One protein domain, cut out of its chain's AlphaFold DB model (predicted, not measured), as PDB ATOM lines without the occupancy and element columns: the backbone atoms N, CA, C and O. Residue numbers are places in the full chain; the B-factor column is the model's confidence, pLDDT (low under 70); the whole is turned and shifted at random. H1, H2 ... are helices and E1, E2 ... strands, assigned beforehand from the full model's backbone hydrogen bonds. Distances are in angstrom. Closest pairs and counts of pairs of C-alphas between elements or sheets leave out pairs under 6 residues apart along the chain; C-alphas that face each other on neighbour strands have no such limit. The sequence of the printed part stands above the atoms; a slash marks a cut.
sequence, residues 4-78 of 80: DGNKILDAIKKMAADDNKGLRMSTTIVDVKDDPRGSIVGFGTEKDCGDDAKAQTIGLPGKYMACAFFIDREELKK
ATOM      1  N   ASP A   4      13.682 -25.110  55.548       71.69
ATOM      2  CA  ASP A   4      13.890 -26.048  54.446       71.69
ATOM      3  C   ASP A   4      12.584 -26.437  53.744       71.69
ATOM      4  O   ASP A   4      12.573 -26.658  52.535       71.69
ATOM      5  N   GLY A   5      11.454 -26.425  54.465       72.31
ATOM      6  CA  GLY A   5      10.139 -26.681  53.872       72.31
ATOM      7  C   GLY A   5       9.721 -25.585  52.888       72.31
ATOM      8  O   GLY A   5       9.233 -25.883  51.799       72.31
ATOM      9  N   ASN A   6       9.982 -24.319  53.226       81.88
ATOM     10  CA  ASN A   6       9.679 -23.193  52.338       81.88
ATOM     11  C   ASN A   6      10.564 -23.202  51.087       81.88
ATOM     12  O   ASN A   6      10.063 -22.962  49.994       81.88
ATOM     13  N   LYS A   7      11.850 -23.560  51.224       85.81
ATOM     14  CA  LYS A   7      12.768 -23.684  50.081       85.81
ATOM     15  C   LYS A   7      12.310 -24.738  49.081       85.81
ATOM     16  O   LYS A   7      12.329 -24.482  47.883       85.81
ATOM     17  N   ILE A   8      11.860 -25.897  49.566       87.88
ATOM     18  CA  ILE A   8      11.337 -26.957  48.696       87.88
ATOM     19  C   ILE A   8      10.062 -26.491  47.984       87.88
ATOM     20  O   ILE A   8       9.942 -26.681  46.779       87.88
ATOM     21  N   LEU A   9       9.130 -25.838  48.688       87.25
ATOM     22  CA  LEU A   9       7.910 -25.317  48.061       87.25
ATOM     23  C   LEU A   9       8.208 -24.241  47.010       87.25
ATOM     24  O   LEU A   9       7.578 -24.226  45.953       87.25
ATOM     25  N   ASP A  10       9.175 -23.363  47.265       90.81
ATOM     26  CA  ASP A  10       9.585 -22.347  46.299       90.81
ATOM     27  C   ASP A  10      10.318 -22.956  45.098       90.81
ATOM     28  O   ASP A  10      10.096 -22.525  43.967       90.81
ATOM     29  N   ALA A  11      11.126 -23.999  45.303       90.88
ATOM     30  CA  ALA A  11      11.745 -24.756  44.219       90.88
ATOM     31  C   ALA A  11      10.692 -25.448  43.339       90.88
ATOM     32  O   ALA A  11      10.738 -25.308  42.121       90.88
ATOM     33  N   ILE A  12       9.678 -26.087  43.937       88.06
ATOM     34  CA  ILE A  12       8.557 -26.696  43.200       88.06
ATOM     35  C   ILE A  12       7.812 -25.643  42.369       88.06
ATOM     36  O   ILE A  12       7.506 -25.892  41.206       88.06
ATOM     37  N   LYS A  13       7.555 -24.446  42.916       88.94
ATOM     38  CA  LYS A  13       6.932 -23.351  42.148       88.94
ATOM     39  C   LYS A  13       7.780 -22.940  40.944       88.94
ATOM     40  O   LYS A  13       7.225 -22.702  39.875       88.94
ATOM     41  N   LYS A  14       9.105 -22.853  41.106       91.31
ATOM     42  CA  LYS A  14      10.026 -22.536  40.002       91.31
ATOM     43  C   LYS A  14      10.045 -23.644  38.946       91.31
ATOM     44  O   LYS A  14       9.988 -23.325  37.768       91.31
ATOM     45  N   MET A  15      10.062 -24.913  39.355       89.75
ATOM     46  CA  MET A  15       9.981 -26.068  38.448       89.75
ATOM     47  C   MET A  15       8.655 -26.084  37.671       89.75
ATOM     48  O   MET A  15       8.649 -26.325  36.471       89.75
ATOM     49  N   ALA A  16       7.534 -25.768  38.328       86.19
ATOM     50  CA  ALA A  16       6.227 -25.660  37.675       86.19
ATOM     51  C   ALA A  16       6.179 -24.509  36.654       86.19
ATOM     52  O   ALA A  16       5.608 -24.662  35.578       86.19
ATOM     53  N   ALA A  17       6.800 -23.369  36.973       88.12
ATOM     54  CA  ALA A  17       6.927 -22.243  36.046       88.12
ATOM     55  C   ALA A  17       7.875 -22.535  34.865       88.12
ATOM     56  O   ALA A  17       7.724 -21.935  33.804       88.12
ATOM     57  N   ASP A  18       8.828 -23.452  35.041       86.56
ATOM     58  CA  ASP A  18       9.760 -23.929  34.014       86.56
ATOM     59  C   ASP A  18       9.249 -25.235  33.382       86.56
ATOM     60  O   ASP A  18       9.885 -26.282  33.473       86.56
ATOM     61  N   ASP A  19       8.056 -25.168  32.783       84.44
ATOM     62  CA  ASP A  19       7.429 -26.255  32.010       84.44
ATOM     63  C   ASP A  19       7.301 -27.589  32.774       84.44
ATOM     64  O   ASP A  19       7.515 -28.674  32.237       84.44
ATOM     65  N   ASN A  20       6.980 -27.510  34.070       82.19
ATOM     66  CA  ASN A  20       6.876 -28.666  34.968       82.19
ATOM     67  C   ASN A  20       8.127 -29.567  34.985       82.19
ATOM     68  O   ASN A  20       8.014 -30.765  35.263       82.19
ATOM     69  N   LYS A  21       9.326 -29.028  34.717       83.25
ATOM     70  CA  LYS A  21      10.561 -29.825  34.666       83.25
ATOM     71  C   LYS A  21      10.775 -30.624  35.940       83.25
ATOM     72  O   LYS A  21      10.843 -30.070  37.033       83.25
ATOM     73  N   GLY A  22      10.896 -31.942  35.790       85.00
ATOM     74  CA  GLY A  22      11.119 -32.862  36.905       85.00
ATOM     75  C   GLY A  22       9.933 -32.998  37.862       85.00
ATOM     76  O   GLY A  22      10.072 -33.649  38.894       85.00
ATOM     77  N   LEU A  23       8.774 -32.411  37.556       85.62
ATOM     78  CA  LEU A  23       7.537 -32.630  38.295       85.62
ATOM     79  C   LEU A  23       6.674 -33.642  37.547       85.62
ATOM     80  O   LEU A  23       6.482 -33.547  36.338       85.62
ATOM     81  N   ARG A  24       6.102 -34.594  38.283       80.06
ATOM     82  CA  ARG A  24       5.042 -35.480  37.793       80.06
ATOM     83  C   ARG A  24       3.885 -35.459  38.769       80.06
ATOM     84  O   ARG A  24       4.083 -35.659  39.965       80.06
ATOM     85  N   MET A  25       2.677 -35.239  38.268       75.25
ATOM     86  CA  MET A  25       1.463 -35.384  39.060       75.25
ATOM     87  C   MET A  25       0.733 -36.638  38.600       75.25
ATOM     88  O   MET A  25       0.426 -36.776  37.420       75.25
ATOM     89  N   SER A  26       0.436 -37.536  39.534       71.00
ATOM     90  CA  SER A  26      -0.422 -38.679  39.251       71.00
ATOM     91  C   SER A  26      -1.790 -38.489  39.875       71.00
ATOM     92  O   SER A  26      -1.926 -38.331  41.091       71.00
ATOM     93  N   THR A  27      -2.805 -38.544  39.020       65.38
ATOM     94  CA  THR A  27      -4.219 -38.691  39.388       65.38
ATOM     95  C   THR A  27      -4.702 -40.130  39.198       65.38
ATOM     96  O   THR A  27      -5.835 -40.458  39.542       65.38
ATOM     97  N   THR A  28      -3.850 -41.012  38.661       67.12
ATOM     98  CA  THR A  28      -4.199 -42.411  38.405       67.12
ATOM     99  C   THR A  28      -4.070 -43.212  39.693       67.12
ATOM    100  O   THR A  28      -2.967 -43.573  40.113       67.12
ATOM    101  N   ILE A  29      -5.216 -43.508  40.298       69.62
ATOM    102  CA  ILE A  29      -5.315 -44.462  41.398       69.62
ATOM    103  C   ILE A  29      -5.169 -45.866  40.812       69.62
ATOM    104  O   ILE A  29      -6.005 -46.304  40.025       69.62
ATOM    105  N   VAL A  30      -4.092 -46.555  41.180       71.44
ATOM    106  CA  VAL A  30      -3.816 -47.926  40.717       71.44
ATOM    107  C   VAL A  30      -4.318 -48.987  41.693       71.44
ATOM    108  O   VAL A  30      -4.468 -50.141  41.307       71.44
ATOM    109  N   ASP A  31      -4.567 -48.606  42.949       72.31
ATOM    110  CA  ASP A  31      -5.009 -49.514  44.007       72.31
ATOM    111  C   ASP A  31      -5.685 -48.737  45.145       72.31
ATOM    112  O   ASP A  31      -5.247 -47.636  45.497       72.31
ATOM    113  N   VAL A  32      -6.725 -49.322  45.739       75.25
ATOM    114  CA  VAL A  32      -7.358 -48.839  46.974       75.25
ATOM    115  C   VAL A  32      -7.581 -50.039  47.879       75.25
ATOM    116  O   VAL A  32      -8.280 -50.979  47.508       75.25
ATOM    117  N   LYS A  33      -6.987 -50.003  49.072       79.88
ATOM    118  CA  LYS A  33      -7.109 -51.063  50.078       79.88
ATOM    119  C   LYS A  33      -7.603 -50.497  51.395       79.88
ATOM    120  O   LYS A  33      -7.102 -49.470  51.851       79.88
ATOM    121  N   ASP A  34      -8.527 -51.205  52.025       78.50
ATOM    122  CA  ASP A  34      -8.953 -50.904  53.385       78.50
ATOM    123  C   ASP A  34      -7.946 -51.491  54.386       78.50
ATOM    124  O   ASP A  34      -7.664 -52.691  54.386       78.50
ATOM    125  N   ASP A  35      -7.383 -50.634  55.236       84.88
ATOM    126  CA  ASP A  35      -6.488 -50.976  56.342       84.88
ATOM    127  C   ASP A  35      -7.140 -50.498  57.655       84.88
ATOM    128  O   ASP A  35      -7.860 -49.496  57.660       84.88
ATOM    129  N   PRO A  36      -6.908 -51.161  58.802       82.12
ATOM    130  CA  PRO A  36      -7.440 -50.706  60.091       82.12
ATOM    131  C   PRO A  36      -7.102 -49.246  60.461       82.12
ATOM    132  O   PRO A  36      -7.759 -48.670  61.326       82.12
ATOM    133  N   ARG A  37      -6.089 -48.637  59.830       81.75
ATOM    134  CA  ARG A  37      -5.686 -47.229  59.995       81.75
ATOM    135  C   ARG A  37      -6.374 -46.270  59.011       81.75
ATOM    136  O   ARG A  37      -6.198 -45.061  59.144       81.75
ATOM    137  N   GLY A  38      -7.122 -46.782  58.033       77.94
ATOM    138  CA  GLY A  38      -7.797 -46.021  56.979       77.94
ATOM    139  C   GLY A  38      -7.580 -46.611  55.582       77.94
ATOM    140  O   GLY A  38      -7.036 -47.700  55.425       77.94
ATOM    141  N   SER A  39      -7.992 -45.886  54.543       75.62
ATOM    142  CA  SER A  39      -7.782 -46.318  53.156       75.62
ATOM    143  C   SER A  39      -6.347 -46.037  52.703       75.62
ATOM    144  O   SER A  39      -5.846 -44.918  52.829       75.62
ATOM    145  N   ILE A  40      -5.689 -47.045  52.135       78.75
ATOM    146  CA  ILE A  40      -4.389 -46.917  51.473       78.75
ATOM    147  C   ILE A  40      -4.646 -46.733  49.978       78.75
ATOM    148  O   ILE A  40      -5.254 -47.595  49.346       78.75
ATOM    149  N   VAL A  41      -4.170 -45.619  49.421       75.69
ATOM    150  CA  VAL A  41      -4.326 -45.274  48.000       75.69
ATOM    151  C   VAL A  41      -2.970 -45.373  47.308       75.69
ATOM    152  O   VAL A  41      -2.017 -44.692  47.693       75.69
ATOM    153  N   GLY A  42      -2.874 -46.232  46.296       75.44
ATOM    154  CA  GLY A  42      -1.694 -46.374  45.448       75.44
ATOM    155  C   GLY A  42      -1.776 -45.468  44.221       75.44
ATOM    156  O   GLY A  42      -2.809 -45.422  43.554       75.44
ATOM    157  N   PHE A  43      -0.672 -44.798  43.884       76.44
ATOM    158  CA  PHE A  43      -0.553 -43.950  42.694       76.44
ATOM    159  C   PHE A  43       0.522 -44.492  41.749       76.44
ATOM    160  O   PHE A  43       1.632 -44.799  42.185       76.44
ATOM    161  N   GLY A  44       0.208 -44.584  40.456       71.06
ATOM    162  CA  GLY A  44       1.193 -44.913  39.416       71.06
ATOM    163  C   GLY A  44       2.037 -43.694  39.025       71.06
ATOM    164  O   GLY A  44       1.537 -42.576  39.068       71.06
ATOM    165  N   THR A  45       3.299 -43.875  38.626       69.00
ATOM    166  CA  THR A  45       4.267 -42.773  38.393       69.00
ATOM    167  C   THR A  45       4.684 -42.581  36.931       69.00
ATOM    168  O   THR A  45       5.576 -41.780  36.637       69.00
ATOM    169  N   GLU A  46       4.079 -43.335  36.010       62.41
ATOM    170  CA  GLU A  46       4.617 -43.524  34.656       62.41
ATOM    171  C   GLU A  46       4.294 -42.399  33.665       62.41
ATOM    172  O   GLU A  46       4.938 -42.319  32.623       62.41
ATOM    173  N   LYS A  47       3.340 -41.509  33.968       57.75
ATOM    174  CA  LYS A  47       2.990 -40.393  33.079       57.75
ATOM    175  C   LYS A  47       3.667 -39.097  33.530       57.75
ATOM    176  O   LYS A  47       3.602 -38.736  34.705       57.75
ATOM    177  N   ASP A  48       4.324 -38.414  32.591       55.31
ATOM    178  CA  ASP A  48       4.843 -37.059  32.798       55.31
ATOM    179  C   ASP A  48       3.692 -36.070  33.060       55.31
ATOM    180  O   ASP A  48       2.540 -36.335  32.710       55.31
ATOM    181  N   CYS A  49       3.991 -34.930  33.696       51.84
ATOM    182  CA  CYS A  49       3.002 -33.886  33.974       51.84
ATOM    183  C   CYS A  49       2.583 -33.184  32.667       51.84
ATOM    184  O   CYS A  49       3.104 -32.129  32.317       51.84
ATOM    185  N   GLY A  50       1.687 -33.809  31.905       53.31
ATOM    186  CA  GLY A  50       1.056 -33.229  30.718       53.31
ATOM    187  C   GLY A  50      -0.263 -32.519  31.040       53.31
ATOM    188  O   GLY A  50      -0.630 -32.349  32.205       53.31
ATOM    189  N   ASP A  51      -1.030 -32.167  30.000       47.16
ATOM    190  CA  ASP A  51      -2.386 -31.583  30.104       47.16
ATOM    191  C   ASP A  51      -3.357 -32.393  30.997       47.16
ATOM    192  O   ASP A  51      -4.390 -31.872  31.421       47.16
ATOM    193  N   ASP A  52      -3.003 -33.629  31.360       44.97
ATOM    194  CA  ASP A  52      -3.671 -34.468  32.362       44.97
ATOM    195  C   ASP A  52      -3.773 -33.810  33.751       44.97
ATOM    196  O   ASP A  52      -4.679 -34.141  34.523       44.97
ATOM    197  N   ALA A  53      -2.923 -32.820  34.056       46.72
ATOM    198  CA  ALA A  53      -3.053 -32.010  35.264       46.72
ATOM    199  C   ALA A  53      -4.323 -31.141  35.292       46.72
ATOM    200  O   ALA A  53      -4.706 -30.650  36.354       46.72
ATOM    201  N   LYS A  54      -4.988 -30.936  34.145       43.25
ATOM    202  CA  LYS A  54      -6.094 -29.978  34.032       43.25
ATOM    203  C   LYS A  54      -7.477 -30.545  34.327       43.25
ATOM    204  O   LYS A  54      -8.361 -29.748  34.626       43.25
ATOM    205  N   ALA A  55      -7.721 -31.855  34.245       44.84
ATOM    206  CA  ALA A  55      -9.113 -32.326  34.309       44.84
ATOM    207  C   ALA A  55      -9.332 -33.812  34.616       44.84
ATOM    208  O   ALA A  55     -10.434 -34.306  34.390       44.84
ATOM    209  N   GLN A  56      -8.346 -34.556  35.115       42.03
ATOM    210  CA  GLN A  56      -8.616 -35.941  35.505       42.03
ATOM    211  C   GLN A  56      -9.022 -35.988  36.970       42.03
ATOM    212  O   GLN A  56      -8.181 -36.061  37.861       42.03
ATOM    213  N   THR A  57     -10.335 -35.840  37.163       46.88
ATOM    214  CA  THR A  57     -11.143 -36.328  38.287       46.88
ATOM    215  C   THR A  57     -10.305 -36.685  39.508       46.88
ATOM    216  O   THR A  57      -9.961 -37.839  39.742       46.88
ATOM    217  N   ILE A  58      -9.960 -35.639  40.260       51.44
ATOM    218  CA  ILE A  58      -9.535 -35.681  41.656       51.44
ATOM    219  C   ILE A  58     -10.227 -36.874  42.325       51.44
ATOM    220  O   ILE A  58     -11.454 -36.867  42.428       51.44
ATOM    221  N   GLY A  59      -9.473 -37.921  42.672       46.88
ATOM    222  CA  GLY A  59     -10.035 -39.202  43.109       46.88
ATOM    223  C   GLY A  59     -11.062 -39.018  44.234       46.88
ATOM    224  O   GLY A  59     -10.703 -38.638  45.344       46.88
ATOM    225  N   LEU A  60     -12.342 -39.218  43.909       45.53
ATOM    226  CA  LEU A  60     -13.543 -39.002  44.741       45.53
ATOM    227  C   LEU A  60     -13.853 -40.236  45.629       45.53
ATOM    228  O   LEU A  60     -13.362 -41.308  45.271       45.53
ATOM    229  N   PRO A  61     -14.683 -40.175  46.714       43.78
ATOM    230  CA  PRO A  61     -15.738 -39.190  47.036       43.78
ATOM    231  C   PRO A  61     -15.695 -38.571  48.462       43.78
ATOM    232  O   PRO A  61     -15.423 -39.243  49.452       43.78
ATOM    233  N   GLY A  62     -16.055 -37.282  48.592       59.94
ATOM    234  CA  GLY A  62     -16.230 -36.581  49.880       59.94
ATOM    235  C   GLY A  62     -15.680 -35.142  49.903       59.94
ATOM    236  O   GLY A  62     -15.527 -34.516  48.861       59.94
ATOM    237  N   LYS A  63     -15.370 -34.611  51.103       57.47
ATOM    238  CA  LYS A  63     -14.832 -33.247  51.361       57.47
ATOM    239  C   LYS A  63     -13.383 -33.030  50.879       57.47
ATOM    240  O   LYS A  63     -12.931 -31.888  50.826       57.47
ATOM    241  N   TYR A  64     -12.639 -34.099  50.593       56.97
ATOM    242  CA  TYR A  64     -11.183 -34.058  50.437       56.97
ATOM    243  C   TYR A  64     -10.726 -34.445  49.030       56.97
ATOM    244  O   TYR A  64     -11.340 -35.273  48.369       56.97
ATOM    245  N   MET A  65      -9.618 -33.835  48.614       65.75
ATOM    246  CA  MET A  65      -8.923 -34.045  47.346       65.75
ATOM    247  C   MET A  65      -7.555 -34.664  47.636       65.75
ATOM    248  O   MET A  65      -6.822 -34.138  48.475       65.75
ATOM    249  N   ALA A  66      -7.212 -35.750  46.941       68.56
ATOM    250  CA  ALA A  66      -5.903 -36.391  47.026       68.56
ATOM    251  C   ALA A  66      -5.200 -36.352  45.663       68.56
ATOM    252  O   ALA A  66      -5.752 -36.809  44.663       68.56
ATOM    253  N   CYS A  67      -3.973 -35.828  45.647       71.25
ATOM    254  CA  CYS A  67      -3.089 -35.794  44.484       71.25
ATOM    255  C   CYS A  67      -1.693 -36.246  44.921       71.25
ATOM    256  O   CYS A  67      -1.224 -35.836  45.987       71.25
ATOM    257  N   ALA A  68      -1.014 -37.046  44.100       75.81
ATOM    258  CA  ALA A  68       0.369 -37.434  44.347       75.81
ATOM    259  C   ALA A  68       1.313 -36.644  43.435       75.81
ATOM    260  O   ALA A  68       1.215 -36.727  42.210       75.81
ATOM    261  N   PHE A  69       2.230 -35.893  44.046       77.38
ATOM    262  CA  PHE A  69       3.324 -35.220  43.352       77.38
ATOM    263  C   PHE A  69       4.608 -36.021  43.523       77.38
ATOM    264  O   PHE A  69       5.018 -36.338  44.639       77.38
ATOM    265  N   PHE A  70       5.260 -36.296  42.406       81.81
ATOM    266  CA  PHE A  70       6.571 -36.912  42.342       81.81
ATOM    267  C   PHE A  70       7.546 -35.876  41.801       81.81
ATOM    268  O   PHE A  70       7.246 -35.159  40.846       81.81
ATOM    269  N   ILE A  71       8.698 -35.776  42.455       85.81
ATOM    270  CA  ILE A  71       9.716 -34.779  42.151       85.81
ATOM    271  C   ILE A  71      11.000 -35.528  41.824       85.81
ATOM    272  O   ILE A  71      11.491 -36.311  42.643       85.81
ATOM    273  N   ASP A  72      11.548 -35.271  40.643       88.00
ATOM    274  CA  ASP A  72      12.902 -35.669  40.297       88.00
ATOM    275  C   ASP A  72      13.881 -34.916  41.206       88.00
ATOM    276  O   ASP A  72      13.979 -33.687  41.190       88.00
ATOM    277  N   ARG A  73      14.602 -35.670  42.040       89.94
ATOM    278  CA  ARG A  73      15.534 -35.102  43.017       89.94
ATOM    279  C   ARG A  73      16.773 -34.504  42.363       89.94
ATOM    280  O   ARG A  73      17.362 -33.611  42.964       89.94
ATOM    281  N   GLU A  74      17.188 -34.985  41.194       92.69
ATOM    282  CA  GLU A  74      18.323 -34.414  40.466       92.69
ATOM    283  C   GLU A  74      17.927 -33.096  39.807       92.69
ATOM    284  O   GLU A  74      18.684 -32.127  39.873       92.69
ATOM    285  N   GLU A  75      16.711 -33.022  39.265       89.69
ATOM    286  CA  GLU A  75      16.180 -31.772  38.725       89.69
ATOM    287  C   GLU A  75      15.970 -30.742  39.839       89.69
ATOM    288  O   GLU A  75      16.435 -29.611  39.724       89.69
ATOM    289  N   LEU A  76      15.388 -31.150  40.974       90.31
ATOM    290  CA  LEU A  76      15.143 -30.287  42.134       90.31
ATOM    291  C   LEU A  76      16.404 -29.556  42.621       90.31
ATOM    292  O   LEU A  76      16.323 -28.387  42.995       90.31
ATOM    293  N   LYS A  77      17.578 -30.204  42.590       92.62
ATOM    294  CA  LYS A  77      18.855 -29.588  43.010       92.62
ATOM    295  C   LYS A  77      19.196 -28.318  42.232       92.62
ATOM    296  O   LYS A  77      19.928 -27.487  42.754       92.62
ATOM    297  N   LYS A  78      18.682 -28.153  41.011       93.38
ATOM    298  CA  LYS A  78      18.909 -26.958  40.184       93.38
ATOM    299  C   LYS A  78      18.095 -25.745  40.654       93.38
ATOM    300  O   LYS A  78      18.383 -24.627  40.234       93.38
TER     301      LYS A  78
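What this domain is: This is residues 4 to 78 of the 80 residues of an uncharacterized protein of Bacteroides caccae (UniProt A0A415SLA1). Picture a two-strand ribbon, E1 and E4, in the middle, with helix H1 and the short H3 at one end and the E2 and E3 hairpin reaching away from the other, where residues 34 to 39 stick out free. The short helix H2 sits by E1, and a long loop, residues 55 to 67, leads from it back to E4. The 75 printed residues hold three named helices and four named strands in the order H1, E1, E2, E3, H2, E4, H3; the class is mixed, helices and strands, and the two sheets, E1 - E4 and E2 - E3, are antiparallel. The whole is only just loose, close to compact, with a radius of gyration of the C-alphas of 14.1 A and spans of 40 by 29 by 23 A.

How they stand to each other: Start at H1, residues 4 to 17, where every O i to N i+4 pair is within hydrogen-bond range. Its closest C-alpha pair with E1, residues 23 to 26, is Met 15 and Leu 23, 7.0 A apart. E1 runs on into E2, residues 29 to 35, at 63 degrees across a break of 2 residues. E2 forms a hairpin with E3, residues 38 to 43, antiparallel at 160 degrees; look for N 33 and O 40 at 3.0 A and N 40 and O 33 at 2.8 A. The closest C-alphas of E1 and E3 are those of Ser 26 and Phe 43, 6.3 A apart. Next comes H2, residues 51 to 54, whose closest C-alpha pair with E1 is Ala 53 and Met 25, 6.8 A apart. E4, residues 68 to 71, is antiparallel to E1 at 158 degrees, with N 24 and O 70 at 2.9 A and N 70 and O 24 at 2.8 A. H1 and E4 are only just apart, at 8.2 A. H3, residues 73 to 76, only just touches H1, with residues 11 to 15 of H1 alone and 3 pairs of C-alphas within 8 A; the closest are those of Ala 11 and Leu 76, 6.8 A apart. H2 and H3 are too short for an O i to N i+4 pair; their single O i to N i+3 pair is within range in H2 and out of range in H3.

Where its parts are: Find C-alpha 4 at (13.890, -26.048, 54.446); from there H1 runs 20.0 A to C-alpha 17. E1 and E4 each span 10.0 A, E2 16.3 A and E3 16.2 A. E2 ends at C-alpha 35, (-6.488, -50.976, 56.342). H2 spans 5.6 A and H3 4.9 A; H3 ends at C-alpha 76, (15.143, -30.287, 42.134).

The domain as a whole: The two C-alphas farthest apart are those of Asp 18 and Pro 36, at 41.1 A. The printed part has no cut. The link from H2 to E4, 13 residues, is long. Mean pLDDT of the printed part is 73.1; look for values under 70 at residues 27 to 29 and 45 to 66.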